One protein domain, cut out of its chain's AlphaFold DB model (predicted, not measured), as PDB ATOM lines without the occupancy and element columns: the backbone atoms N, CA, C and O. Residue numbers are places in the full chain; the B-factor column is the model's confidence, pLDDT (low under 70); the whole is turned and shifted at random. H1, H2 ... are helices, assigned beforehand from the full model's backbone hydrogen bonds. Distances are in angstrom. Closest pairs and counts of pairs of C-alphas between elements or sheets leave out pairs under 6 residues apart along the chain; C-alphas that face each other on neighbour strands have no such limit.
ATOM      1  N   MET A  93     -39.479 -15.601 -12.016       92.25
ATOM      2  CA  MET A  93     -39.286 -16.795 -12.831       92.25
ATOM      3  C   MET A  93     -40.636 -17.464 -13.077       92.25
ATOM      4  O   MET A  93     -41.395 -17.697 -12.140       92.25
ATOM      5  N   VAL A  94     -40.908 -17.800 -14.335       93.75
ATOM      6  CA  VAL A  94     -42.121 -18.504 -14.759       93.75
ATOM      7  C   VAL A  94     -41.770 -19.601 -15.756       93.75
ATOM      8  O   VAL A  94     -40.731 -19.549 -16.417       93.75
ATOM      9  N   ILE A  95     -42.661 -20.580 -15.899       93.94
ATOM     10  CA  ILE A  95     -42.630 -21.532 -17.009       93.94
ATOM     11  C   ILE A  95     -43.591 -21.026 -18.079       93.94
ATOM     12  O   ILE A  95     -44.806 -21.158 -17.951       93.94
ATOM     13  N   ALA A  96     -43.043 -20.423 -19.130       94.56
ATOM     14  CA  ALA A  96     -43.831 -19.993 -20.276       94.56
ATOM     15  C   ALA A  96     -44.111 -21.178 -21.213       94.56
ATOM     16  O   ALA A  96     -43.228 -21.993 -21.486       94.56
ATOM     17  N   TYR A  97     -45.331 -21.252 -21.741       95.81
ATOM     18  CA  TYR A  97     -45.730 -22.254 -22.725       95.81
ATOM     19  C   TYR A  97     -46.659 -21.643 -23.778       95.81
ATOM     20  O   TYR A  97     -47.313 -20.629 -23.551       95.81
ATOM     21  N   SER A  98     -46.689 -22.258 -24.960       95.12
ATOM     22  CA  SER A  98     -47.563 -21.836 -26.056       95.12
ATOM     23  C   SER A  98     -48.905 -22.570 -25.987       95.12
ATOM     24  O   SER A  98     -48.898 -23.783 -25.760       95.12
ATOM     25  N   PRO A  99     -50.033 -21.911 -26.314       95.75
ATOM     26  CA  PRO A  99     -51.311 -22.586 -26.554       95.75
ATOM     27  C   PRO A  99     -51.245 -23.649 -27.664       95.75
ATOM     28  O   PRO A  99     -52.076 -24.544 -27.715       95.75
ATOM     29  N   LYS A 100     -50.242 -23.567 -28.549       96.69
ATOM     30  CA  LYS A 100     -49.991 -24.538 -29.629       96.69
ATOM     31  C   LYS A 100     -49.105 -25.714 -29.190       96.69
ATOM     32  O   LYS A 100     -48.717 -26.537 -30.014       96.69
ATOM     33  N   SER A 101     -48.704 -25.765 -27.919       95.56
ATOM     34  CA  SER A 101     -47.882 -26.851 -27.386       95.56
ATOM     35  C   SER A 101     -48.651 -28.171 -27.407       95.56
ATOM     36  O   SER A 101     -49.802 -28.228 -26.993       95.56
ATOM     37  N   ARG A 102     -47.969 -29.266 -27.763       96.19
ATOM     38  CA  ARG A 102     -48.493 -30.634 -27.576       96.19
ATOM     39  C   ARG A 102     -48.795 -30.967 -26.109       96.19
ATOM     40  O   ARG A 102     -49.496 -31.934 -25.852       96.19
ATOM     41  N   PHE A 103     -48.231 -30.190 -25.182       96.38
ATOM     42  CA  PHE A 103     -48.370 -30.353 -23.737       96.38
ATOM     43  C   PHE A 103     -49.254 -29.263 -23.092       96.38
ATOM     44  O   PHE A 103     -49.122 -28.982 -21.902       96.38
ATOM     45  N   VAL A 104     -50.081 -28.560 -23.881       97.56
ATOM     46  CA  VAL A 104     -50.859 -27.401 -23.403       97.56
ATOM     47  C   VAL A 104     -51.816 -27.765 -22.266       97.56
ATOM     48  O   VAL A 104     -51.837 -27.062 -21.260       97.56
ATOM     49  N   GLU A 105     -52.527 -28.888 -22.368       97.69
ATOM     50  CA  GLU A 105     -53.489 -29.326 -21.347       97.69
ATOM     51  C   GLU A 105     -52.799 -29.613 -20.007       97.69
ATOM     52  O   GLU A 105     -53.303 -29.260 -18.943       97.69
ATOM     53  N   GLN A 106     -51.601 -30.200 -20.043       97.12
ATOM     54  CA  GLN A 106     -50.814 -30.512 -18.853       97.12
ATOM     55  C   GLN A 106     -50.269 -29.242 -18.198       97.12
ATOM     56  O   GLN A 106     -50.279 -29.129 -16.973       97.12
ATOM     57  N   PHE A 107     -49.827 -28.268 -18.998       97.25
ATOM     58  CA  PHE A 107     -49.411 -26.969 -18.473       97.25
ATOM     59  C   PHE A 107     -50.581 -26.152 -17.915       97.25
ATOM     60  O   PHE A 107     -50.405 -25.492 -16.894       97.25
ATOM     61  N   GLN A 108     -51.769 -26.228 -18.517       97.62
ATOM     62  CA  GLN A 108     -52.983 -25.612 -17.973       97.62
ATOM     63  C   GLN A 108     -53.399 -26.274 -16.658       97.62
ATOM     64  O   GLN A 108     -53.614 -25.585 -15.667       97.62
ATOM     65  N   ALA A 109     -53.405 -27.608 -16.597       97.62
ATOM     66  CA  ALA A 109     -53.657 -28.330 -15.353       97.62
ATOM     67  C   ALA A 109     -52.638 -27.966 -14.259       97.62
ATOM     68  O   ALA A 109     -53.002 -27.865 -13.087       97.62
ATOM     69  N   ALA A 110     -51.373 -27.737 -14.624       96.38
ATOM     70  CA  ALA A 110     -50.363 -27.265 -13.686       96.38
ATOM     71  C   ALA A 110     -50.600 -25.821 -13.224       96.38
ATOM     72  O   ALA A 110     -50.429 -25.529 -12.041       96.38
ATOM     73  N   ALA A 111     -51.011 -24.934 -14.132       95.75
ATOM     74  CA  ALA A 111     -51.367 -23.554 -13.808       95.75
ATOM     75  C   ALA A 111     -52.582 -23.480 -12.864       95.75
ATOM     76  O   ALA A 111     -52.591 -22.659 -11.953       95.75
ATOM     77  N   ASP A 112     -53.541 -24.399 -13.016       96.94
ATOM     78  CA  ASP A 112     -54.695 -24.567 -12.122       96.94
ATOM     79  C   ASP A 112     -54.342 -25.240 -10.777       96.94
ATOM     80  O   ASP A 112     -55.219 -25.472  -9.947       96.94
ATOM     81  N   GLY A 113     -53.082 -25.635 -10.565       94.56
ATOM     82  CA  GLY A 113     -52.635 -26.333  -9.354       94.56
ATOM     83  C   GLY A 113     -53.068 -27.800  -9.256       94.56
ATOM     84  O   GLY A 113     -52.862 -28.427  -8.219       94.56
ATOM     85  N   LYS A 114     -53.637 -28.380 -10.322       96.44
ATOM     86  CA  LYS A 114     -54.102 -29.782 -10.348       96.44
ATOM     87  C   LYS A 114     -52.946 -30.778 -10.408       96.44
ATOM     88  O   LYS A 114     -53.072 -31.900  -9.927       96.44
ATOM     89  N   VAL A 115     -51.825 -30.383 -11.011       92.38
ATOM     90  CA  VAL A 115     -50.592 -31.181 -11.062       92.38
ATOM     91  C   VAL A 115     -49.371 -30.299 -10.795       92.38
ATOM     92  O   VAL A 115     -49.371 -29.127 -11.166       92.38
ATOM     93  N   PRO A 116     -48.287 -30.818 -10.194       92.25
ATOM     94  CA  PRO A 116     -47.084 -30.017 -10.015       92.25
ATOM     95  C   PRO A 116     -46.427 -29.694 -11.364       92.25
ATOM     96  O   PRO A 116     -46.145 -30.591 -12.159       92.25
ATOM     97  N   TRP A 117     -46.124 -28.419 -11.612       93.12
ATOM     98  CA  TRP A 117     -45.559 -27.946 -12.886       93.12
ATOM     99  C   TRP A 117     -44.263 -28.667 -13.288       93.12
ATOM    100  O   TRP A 117     -44.051 -28.954 -14.466       93.12
ATOM    101  N   TYR A 118     -43.413 -29.025 -12.321       90.62
ATOM    102  CA  TYR A 118     -42.150 -29.713 -12.592       90.62
ATOM    103  C   TYR A 118     -42.367 -31.134 -13.127       90.62
ATOM    104  O   TYR A 118     -41.531 -31.634 -13.873       90.62
ATOM    105  N   ARG A 119     -43.510 -31.773 -12.828       90.50
ATOM    106  CA  ARG A 119     -43.873 -33.079 -13.401       90.50
ATOM    107  C   ARG A 119     -44.195 -32.978 -14.883       90.50
ATOM    108  O   ARG A 119     -43.870 -33.896 -15.628       90.50
ATOM    109  N   VAL A 120     -44.773 -31.860 -15.322       93.50
ATOM    110  CA  VAL A 120     -44.997 -31.606 -16.749       93.50
ATOM    111  C   VAL A 120     -43.654 -31.559 -17.474       93.50
ATOM    112  O   VAL A 120     -43.487 -32.220 -18.493       93.50
ATOM    113  N   LEU A 121     -42.652 -30.882 -16.898       91.88
ATOM    114  CA  LEU A 121     -41.313 -30.773 -17.490       91.88
ATOM    115  C   LEU A 121     -40.579 -32.116 -17.650       91.88
ATOM    116  O   LEU A 121     -39.680 -32.218 -18.482       91.88
ATOM    117  N   GLN A 122     -40.972 -33.136 -16.885       88.50
ATOM    118  CA  GLN A 122     -40.414 -34.492 -16.936       88.50
ATOM    119  C   GLN A 122     -41.092 -35.390 -17.974       88.50
ATOM    120  O   GLN A 122     -40.654 -36.518 -18.200       88.50
ATOM    121  N   GLN A 123     -42.177 -34.932 -18.601       91.00
ATOM    122  CA  GLN A 123     -42.912 -35.760 -19.546       91.00
ATOM    123  C   GLN A 123     -42.062 -36.094 -20.770       91.00
ATOM    124  O   GLN A 123     -41.425 -35.240 -21.392       91.00
ATOM    125  N   LYS A 124     -42.077 -37.377 -21.147       90.69
ATOM    126  CA  LYS A 124     -41.325 -37.875 -22.296       90.69
ATOM    127  C   LYS A 124     -41.728 -37.116 -23.562       90.69
ATOM    128  O   LYS A 124     -42.904 -36.997 -23.891       90.69
ATOM    129  N   GLY A 125     -40.726 -36.633 -24.293       91.12
ATOM    130  CA  GLY A 125     -40.926 -35.853 -25.515       91.12
ATOM    131  C   GLY A 125     -41.144 -34.357 -25.282       91.12
ATOM    132  O   GLY A 125     -41.159 -33.605 -26.260       91.12
ATOM    133  N   LEU A 126     -41.254 -33.900 -24.029       92.56
ATOM    134  CA  LEU A 126     -41.260 -32.476 -23.728       92.56
ATOM    135  C   LEU A 126     -39.872 -31.885 -23.960       92.56
ATOM    136  O   LEU A 126     -38.838 -32.439 -23.587       92.56
ATOM    137  N   ARG A 127     -39.849 -30.723 -24.605       91.00
ATOM    138  CA  ARG A 127     -38.640 -29.979 -24.941       91.00
ATOM    139  C   ARG A 127     -38.676 -28.639 -24.218       91.00
ATOM    140  O   ARG A 127     -39.415 -27.756 -24.634       91.00
ATOM    141  N   PHE A 128     -37.865 -28.492 -23.175       90.19
ATOM    142  CA  PHE A 128     -37.762 -27.249 -22.412       90.19
ATOM    143  C   PHE A 128     -36.578 -26.408 -22.909       90.19
ATOM    144  O   PHE A 128     -35.479 -26.934 -23.088       90.19
ATOM    145  N   GLY A 129     -36.818 -25.125 -23.190       90.69
ATOM    146  CA  GLY A 129     -35.804 -24.177 -23.657       90.69
ATOM    147  C   GLY A 129     -35.341 -23.250 -22.534       90.69
ATOM    148  O   GLY A 129     -36.139 -22.857 -21.689       90.69
ATOM    149  N   ARG A 130     -34.051 -22.904 -22.530       90.00
ATOM    150  CA  ARG A 130     -33.432 -21.945 -21.601       90.00
ATOM    151  C   ARG A 130     -32.149 -21.372 -22.198       90.00
ATOM    152  O   ARG A 130     -31.541 -22.012 -23.055       90.00
ATOM    153  N   THR A 131     -31.702 -20.237 -21.677       89.19
ATOM    154  CA  THR A 131     -30.426 -19.615 -22.050       89.19
ATOM    155  C   THR A 131     -29.225 -20.237 -21.318       89.19
ATOM    156  O   THR A 131     -29.378 -21.060 -20.402       89.19
ATOM    157  N   ASP A 132     -28.007 -19.888 -21.752       89.12
ATOM    158  CA  ASP A 132     -26.756 -20.378 -21.159       89.12
ATOM    159  C   ASP A 132     -26.536 -19.764 -19.756       89.12
ATOM    160  O   ASP A 132     -26.365 -18.548 -19.635       89.12
ATOM    161  N   PRO A 133     -26.474 -20.575 -18.680       89.19
ATOM    162  CA  PRO A 133     -26.300 -20.101 -17.308       89.19
ATOM    163  C   PRO A 133     -24.948 -19.433 -17.052       89.19
ATOM    164  O   PRO A 133     -24.764 -18.805 -16.003       89.19
ATOM    165  N   ARG A 134     -23.971 -19.585 -17.951       88.56
ATOM    166  CA  ARG A 134     -22.662 -18.931 -17.838       88.56
ATOM    167  C   ARG A 134     -22.741 -17.450 -18.195       88.56
ATOM    168  O   ARG A 134     -22.062 -16.652 -17.558       88.56
ATOM    169  N   THR A 135     -23.567 -17.089 -19.174       88.56
ATOM    170  CA  THR A 135     -23.595 -15.744 -19.771       88.56
ATOM    171  C   THR A 135     -24.884 -14.978 -19.481       88.56
ATOM    172  O   THR A 135     -24.869 -13.744 -19.464       88.56
ATOM    173  N   ASP A 136     -25.983 -15.678 -19.206       88.50
ATOM    174  CA  ASP A 136     -27.288 -15.084 -18.936       88.50
ATOM    175  C   ASP A 136     -27.783 -15.421 -17.515       88.50
ATOM    176  O   ASP A 136     -27.957 -16.600 -17.175       88.50
ATOM    177  N   PRO A 137     -28.051 -14.405 -16.670       89.88
ATOM    178  CA  PRO A 137     -28.667 -14.617 -15.367       89.88
ATOM    179  C   PRO A 137     -29.999 -15.379 -15.422       89.88
ATOM    180  O   PRO A 137     -30.252 -16.162 -14.511       89.88
ATOM    181  N   GLN A 138     -30.826 -15.236 -16.467       89.38
ATOM    182  CA  GLN A 138     -32.067 -16.020 -16.587       89.38
ATOM    183  C   GLN A 138     -31.769 -17.526 -16.676       89.38
ATOM    184  O   GLN A 138     -32.382 -18.329 -15.966       89.38
ATOM    185  N   GLY A 139     -30.781 -17.905 -17.492       90.38
ATOM    186  CA  GLY A 139     -30.328 -19.286 -17.647       90.38
ATOM    187  C   GLY A 139     -29.784 -19.876 -16.346       90.38
ATOM    188  O   GLY A 139     -29.968 -21.062 -16.074       90.38
ATOM    189  N   ARG A 140     -29.159 -19.049 -15.498       90.62
ATOM    190  CA  ARG A 140     -28.715 -19.453 -14.154       90.62
ATOM    191  C   ARG A 140     -29.876 -19.562 -13.174       90.62
ATOM    192  O   ARG A 140     -29.963 -20.543 -12.438       90.62
ATOM    193  N   ASN A 141     -30.779 -18.588 -13.190       92.06
ATOM    194  CA  ASN A 141     -31.916 -18.533 -12.282       92.06
ATOM    195  C   ASN A 141     -32.840 -19.734 -12.464       92.06
ATOM    196  O   ASN A 141     -33.294 -20.267 -11.463       92.06
ATOM    197  N   ILE A 142     -33.051 -20.233 -13.688       91.81
ATOM    198  CA  ILE A 142     -33.876 -21.435 -13.879       91.81
ATOM    199  C   ILE A 142     -33.247 -22.690 -13.253       91.81
ATOM    200  O   ILE A 142     -33.969 -23.519 -12.707       91.81
ATOM    201  N   VAL A 143     -31.914 -22.815 -13.246       90.44
ATOM    202  CA  VAL A 143     -31.224 -23.913 -12.541       90.44
ATOM    203  C   VAL A 143     -31.445 -23.794 -11.033       90.44
ATOM    204  O   VAL A 143     -31.807 -24.777 -10.388       90.44
ATOM    205  N   LEU A 144     -31.296 -22.586 -10.483       91.38
ATOM    206  CA  LEU A 144     -31.560 -22.318  -9.067       91.38
ATOM    207  C   LEU A 144     -33.029 -22.574  -8.705       91.38
ATOM    208  O   LEU A 144     -33.309 -23.162  -7.666       91.38
ATOM    209  N   THR A 145     -33.969 -22.193  -9.572       92.44
ATOM    210  CA  THR A 145     -35.402 -22.460  -9.398       92.44
ATOM    211  C   THR A 145     -35.683 -23.956  -9.306       92.44
ATOM    212  O   THR A 145     -36.444 -24.355  -8.430       92.44
ATOM    213  N   MET A 146     -35.053 -24.793 -10.136       89.56
ATOM    214  CA  MET A 146     -35.223 -26.249 -10.029       89.56
ATOM    215  C   MET A 146     -34.652 -26.795  -8.719       89.56
ATOM    216  O   MET A 146     -35.338 -27.544  -8.036       89.56
ATOM    217  N   GLN A 147     -33.457 -26.361  -8.311       90.44
ATOM    218  CA  GLN A 147     -32.859 -26.773  -7.030       90.44
ATOM    219  C   GLN A 147     -33.713 -26.351  -5.824       90.44
ATOM    220  O   GLN A 147     -33.818 -27.072  -4.833       90.44
ATOM    221  N   LEU A 148     -34.337 -25.173  -5.892       92.50
ATOM    222  CA  LEU A 148     -35.282 -24.718  -4.876       92.50
ATOM    223  C   LEU A 148     -36.579 -25.532  -4.913       92.50
ATOM    224  O   LEU A 148     -37.100 -25.860  -3.853       92.50
ATOM    225  N   ALA A 149     -37.070 -25.898  -6.098       90.38
ATOM    226  CA  ALA A 149     -38.250 -26.744  -6.254       90.38
ATOM    227  C   ALA A 149     -38.030 -28.149  -5.670       90.38
ATOM    228  O   ALA A 149     -38.917 -28.663  -4.996       90.38
ATOM    229  N   GLU A 150     -36.847 -28.742  -5.853       89.69
ATOM    230  CA  GLU A 150     -36.473 -30.024  -5.232       89.69
ATOM    231  C   GLU A 150     -36.633 -29.973  -3.709       89.69
ATOM    232  O   GLU A 150     -37.284 -30.832  -3.112       89.69
ATOM    233  N   ARG A 151     -36.108 -28.912  -3.085       91.00
ATOM    234  CA  ARG A 151     -36.223 -28.688  -1.638       91.00
ATOM    235  C   ARG A 151     -37.660 -28.405  -1.213       91.00
ATOM    236  O   ARG A 151     -38.116 -28.954  -0.220       91.00
ATOM    237  N   TYR A 152     -38.357 -27.552  -1.958       92.81
ATOM    238  CA  TYR A 152     -39.705 -27.098  -1.627       92.81
ATOM    239  C   TYR A 152     -40.741 -28.225  -1.724       92.81
ATOM    240  O   TYR A 152     -41.589 -28.356  -0.849       92.81
ATOM    241  N   TYR A 153     -40.658 -29.060  -2.763       89.12
ATOM    242  CA  TYR A 153     -41.594 -30.165  -2.994       89.12
ATOM    243  C   TYR A 153     -41.109 -31.510  -2.429       89.12
ATOM    244  O   TYR A 153     -41.794 -32.516  -2.603       89.12
ATOM    245  N   GLY A 154     -39.934 -31.557  -1.788       86.88
ATOM    246  CA  GLY A 154     -39.353 -32.796  -1.260       86.88
ATOM    247  C   GLY A 154     -39.073 -33.842  -2.345       86.88
ATOM    248  O   GLY A 154     -39.214 -35.041  -2.109       86.88
ATOM    249  N   TYR A 155     -38.725 -33.397  -3.553       75.25
ATOM    250  CA  TYR A 155     -38.520 -34.257  -4.714       75.25
ATOM    251  C   TYR A 155     -37.042 -34.290  -5.115       75.25
ATOM    252  O   TYR A 155     -36.443 -33.242  -5.325       75.25
ATOM    253  N   SER A 156     -36.470 -35.490  -5.277       68.00
ATOM    254  CA  SER A 156     -35.120 -35.681  -5.822       68.00
ATOM    255  C   SER A 156     -35.211 -36.288  -7.228       68.00
ATOM    256  O   SER A 156     -35.630 -37.444  -7.352       68.00
ATOM    257  N   PRO A 157     -34.823 -35.563  -8.289       65.75
ATOM    258  CA  PRO A 157     -34.676 -36.150  -9.614       65.75
ATOM    259  C   PRO A 157     -33.610 -37.251  -9.626       65.75
ATOM    260  O   PRO A 157     -32.659 -37.227  -8.835       65.75
ATOM    261  N   ALA A 158     -33.745 -38.218 -10.536       57.09
ATOM    262  CA  ALA A 158     -32.669 -39.170 -10.787       57.09
ATOM    263  C   ALA A 158     -31.485 -38.432 -11.440       57.09
ATOM    264  O   ALA A 158     -31.673 -37.469 -12.190       57.09
ATOM    265  N   LYS A 159     -30.245 -38.869 -11.176       45.22
ATOM    266  CA  LYS A 159     -29.049 -38.314 -11.838       45.22
ATOM    267  C   LYS A 159     -29.222 -38.418 -13.362       45.22
ATOM    268  O   LYS A 159     -29.153 -39.513 -13.904       45.22
ATOM    269  N   GLY A 160     -29.445 -37.286 -14.030       47.69
ATOM    270  CA  GLY A 160     -29.712 -37.224 -15.475       47.69
ATOM    271  C   GLY A 160     -30.993 -36.477 -15.859       47.69
ATOM    272  O   GLY A 160     -31.075 -35.999 -16.984       47.69
ATOM    273  N   ASP A 161     -31.923 -36.260 -14.922       53.72
ATOM    274  CA  ASP A 161     -33.148 -35.457 -15.126       53.72
ATOM    275  C   ASP A 161     -32.893 -33.938 -15.051       53.72
ATOM    276  O   ASP A 161     -33.814 -33.128 -14.909       53.72
ATOM    277  N   ALA A 162     -31.622 -33.530 -15.127       60.66
ATOM    278  CA  ALA A 162     -31.244 -32.130 -15.178       60.66
ATOM    279  C   ALA A 162     -31.900 -31.463 -16.394       60.66
ATOM    280  O   ALA A 162     -32.043 -32.070 -17.457       60.66
ATOM    281  N   LEU A 163     -32.277 -30.192 -16.231       70.44
ATOM    282  CA  LEU A 163     -32.782 -29.367 -17.323       70.44
ATOM    283  C   LEU A 163     -31.959 -29.599 -18.591       70.44
ATOM    284  O   LEU A 163     -30.728 -29.506 -18.558       70.44
ATOM    285  N   GLN A 164     -32.659 -29.831 -19.702       73.69
ATOM    286  CA  GLN A 164     -32.061 -29.981 -21.027       73.69
ATOM    287  C   GLN A 164     -31.010 -28.879 -21.275       73.69
ATOM    288  O   GLN A 164     -31.149 -27.769 -20.736       73.69
ATOM    289  N   PRO A 165     -29.941 -29.164 -22.046       73.50
ATOM    290  CA  PRO A 165     -28.908 -28.173 -22.333       73.50
ATOM    291  C   PRO A 165     -29.521 -26.902 -22.941       73.50
ATOM    292  O   PRO A 165     -30.591 -26.978 -23.560       73.50
ATOM    293  N   PRO A 166     -28.868 -25.737 -22.752       72.44
ATOM    294  CA  PRO A 166     -29.331 -24.511 -23.383       72.44
ATOM    295  C   PRO A 166     -29.347 -24.706 -24.901       72.44
ATOM    296  O   PRO A 166     -28.543 -25.475 -25.436       72.44
ATOM    297  N   ARG A 167     -30.291 -24.054 -25.576       62.03
ATOM    298  CA  ARG A 167     -30.417 -24.097 -27.037       62.03
ATOM    299  C   ARG A 167     -30.164 -22.733 -27.634       62.03
ATOM    300  O   ARG A 167     -30.470 -21.745 -26.932       62.03
TER     301      ARG A 167
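AT A GLANCE: This is residues 93 to 167 of the 167 residues of an uncharacterized protein of Sinobacteraceae bacterium (UniProt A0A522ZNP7). What would one see first? Two short helices, H1 and H2, pack together at one end of a small domain, and the longer helix H3 makes the other side, with residues 122 to 136 running across between H2 and H3. Residues 154 to 167 leave the end of H3 and fold back toward that crossing stretch. What is it made of? The printed part has 75 residues with three named helices, H1, H2 and H3 in chain order, and no named strand; its class is all helix, though only 30 of the 75 residues are in named elements. How large and how compact is it? It is compact, with a radius of gyration of the C-alphas of 12.5 A, and its outline is rounded, spanning 33 by 29 by 22 A.

IN THESE COORDINATES: Where does the printed part begin, and what comes first? It begins at Met 93, whose C-alpha is at (-39.286, -16.795, -12.831), and its first helix, H1, holds residues 104 to 111, 10.3 A from first to last C-alpha. What follows? H2 holds residues 117 to 121, from C-alpha 117 at (-45.559, -27.946, -12.886), and measures 6.9 A. Which helix is the longest? H3, residues 137 to 153, has 17 residues and measures 23.7 A, ending with C-alpha 153 at (-41.594, -30.165, -2.994).

HOW THE PARTS SIT: How do the first two helices stand? H1 and H2 touch, with 6 pairs of C-alphas within 8 A; their closest C-alphas, those of Ala 110 and Trp 117, are 4.9 A apart. How does the last helix stand to them? H3 is near H2, with 5 pairs of C-alphas within 10 A, but only just fails to touch it: their closest C-alphas are 8.0 A apart. H1 and H3 are apart. What do the backbone N and O atoms show? In H1 and H2 every O i to N i+4 pair is within hydrogen-bond range; in H3, 12 of 13 are.

THE WHOLE: How far does it reach, and is it cut? The two C-alphas farthest apart are those of Lys 114 and Thr 135, at 34.9 A, and the printed part has no cut. Which links are long? The link from H2 to H3 is long, with 15 residues, while that from H1 to H2 is tight, with 5 residues. Where is the model's confidence low? The mean pLDDT of the printed part is 87.5, but residues 156 to 162 and residue 167, the chain's last, are under 70.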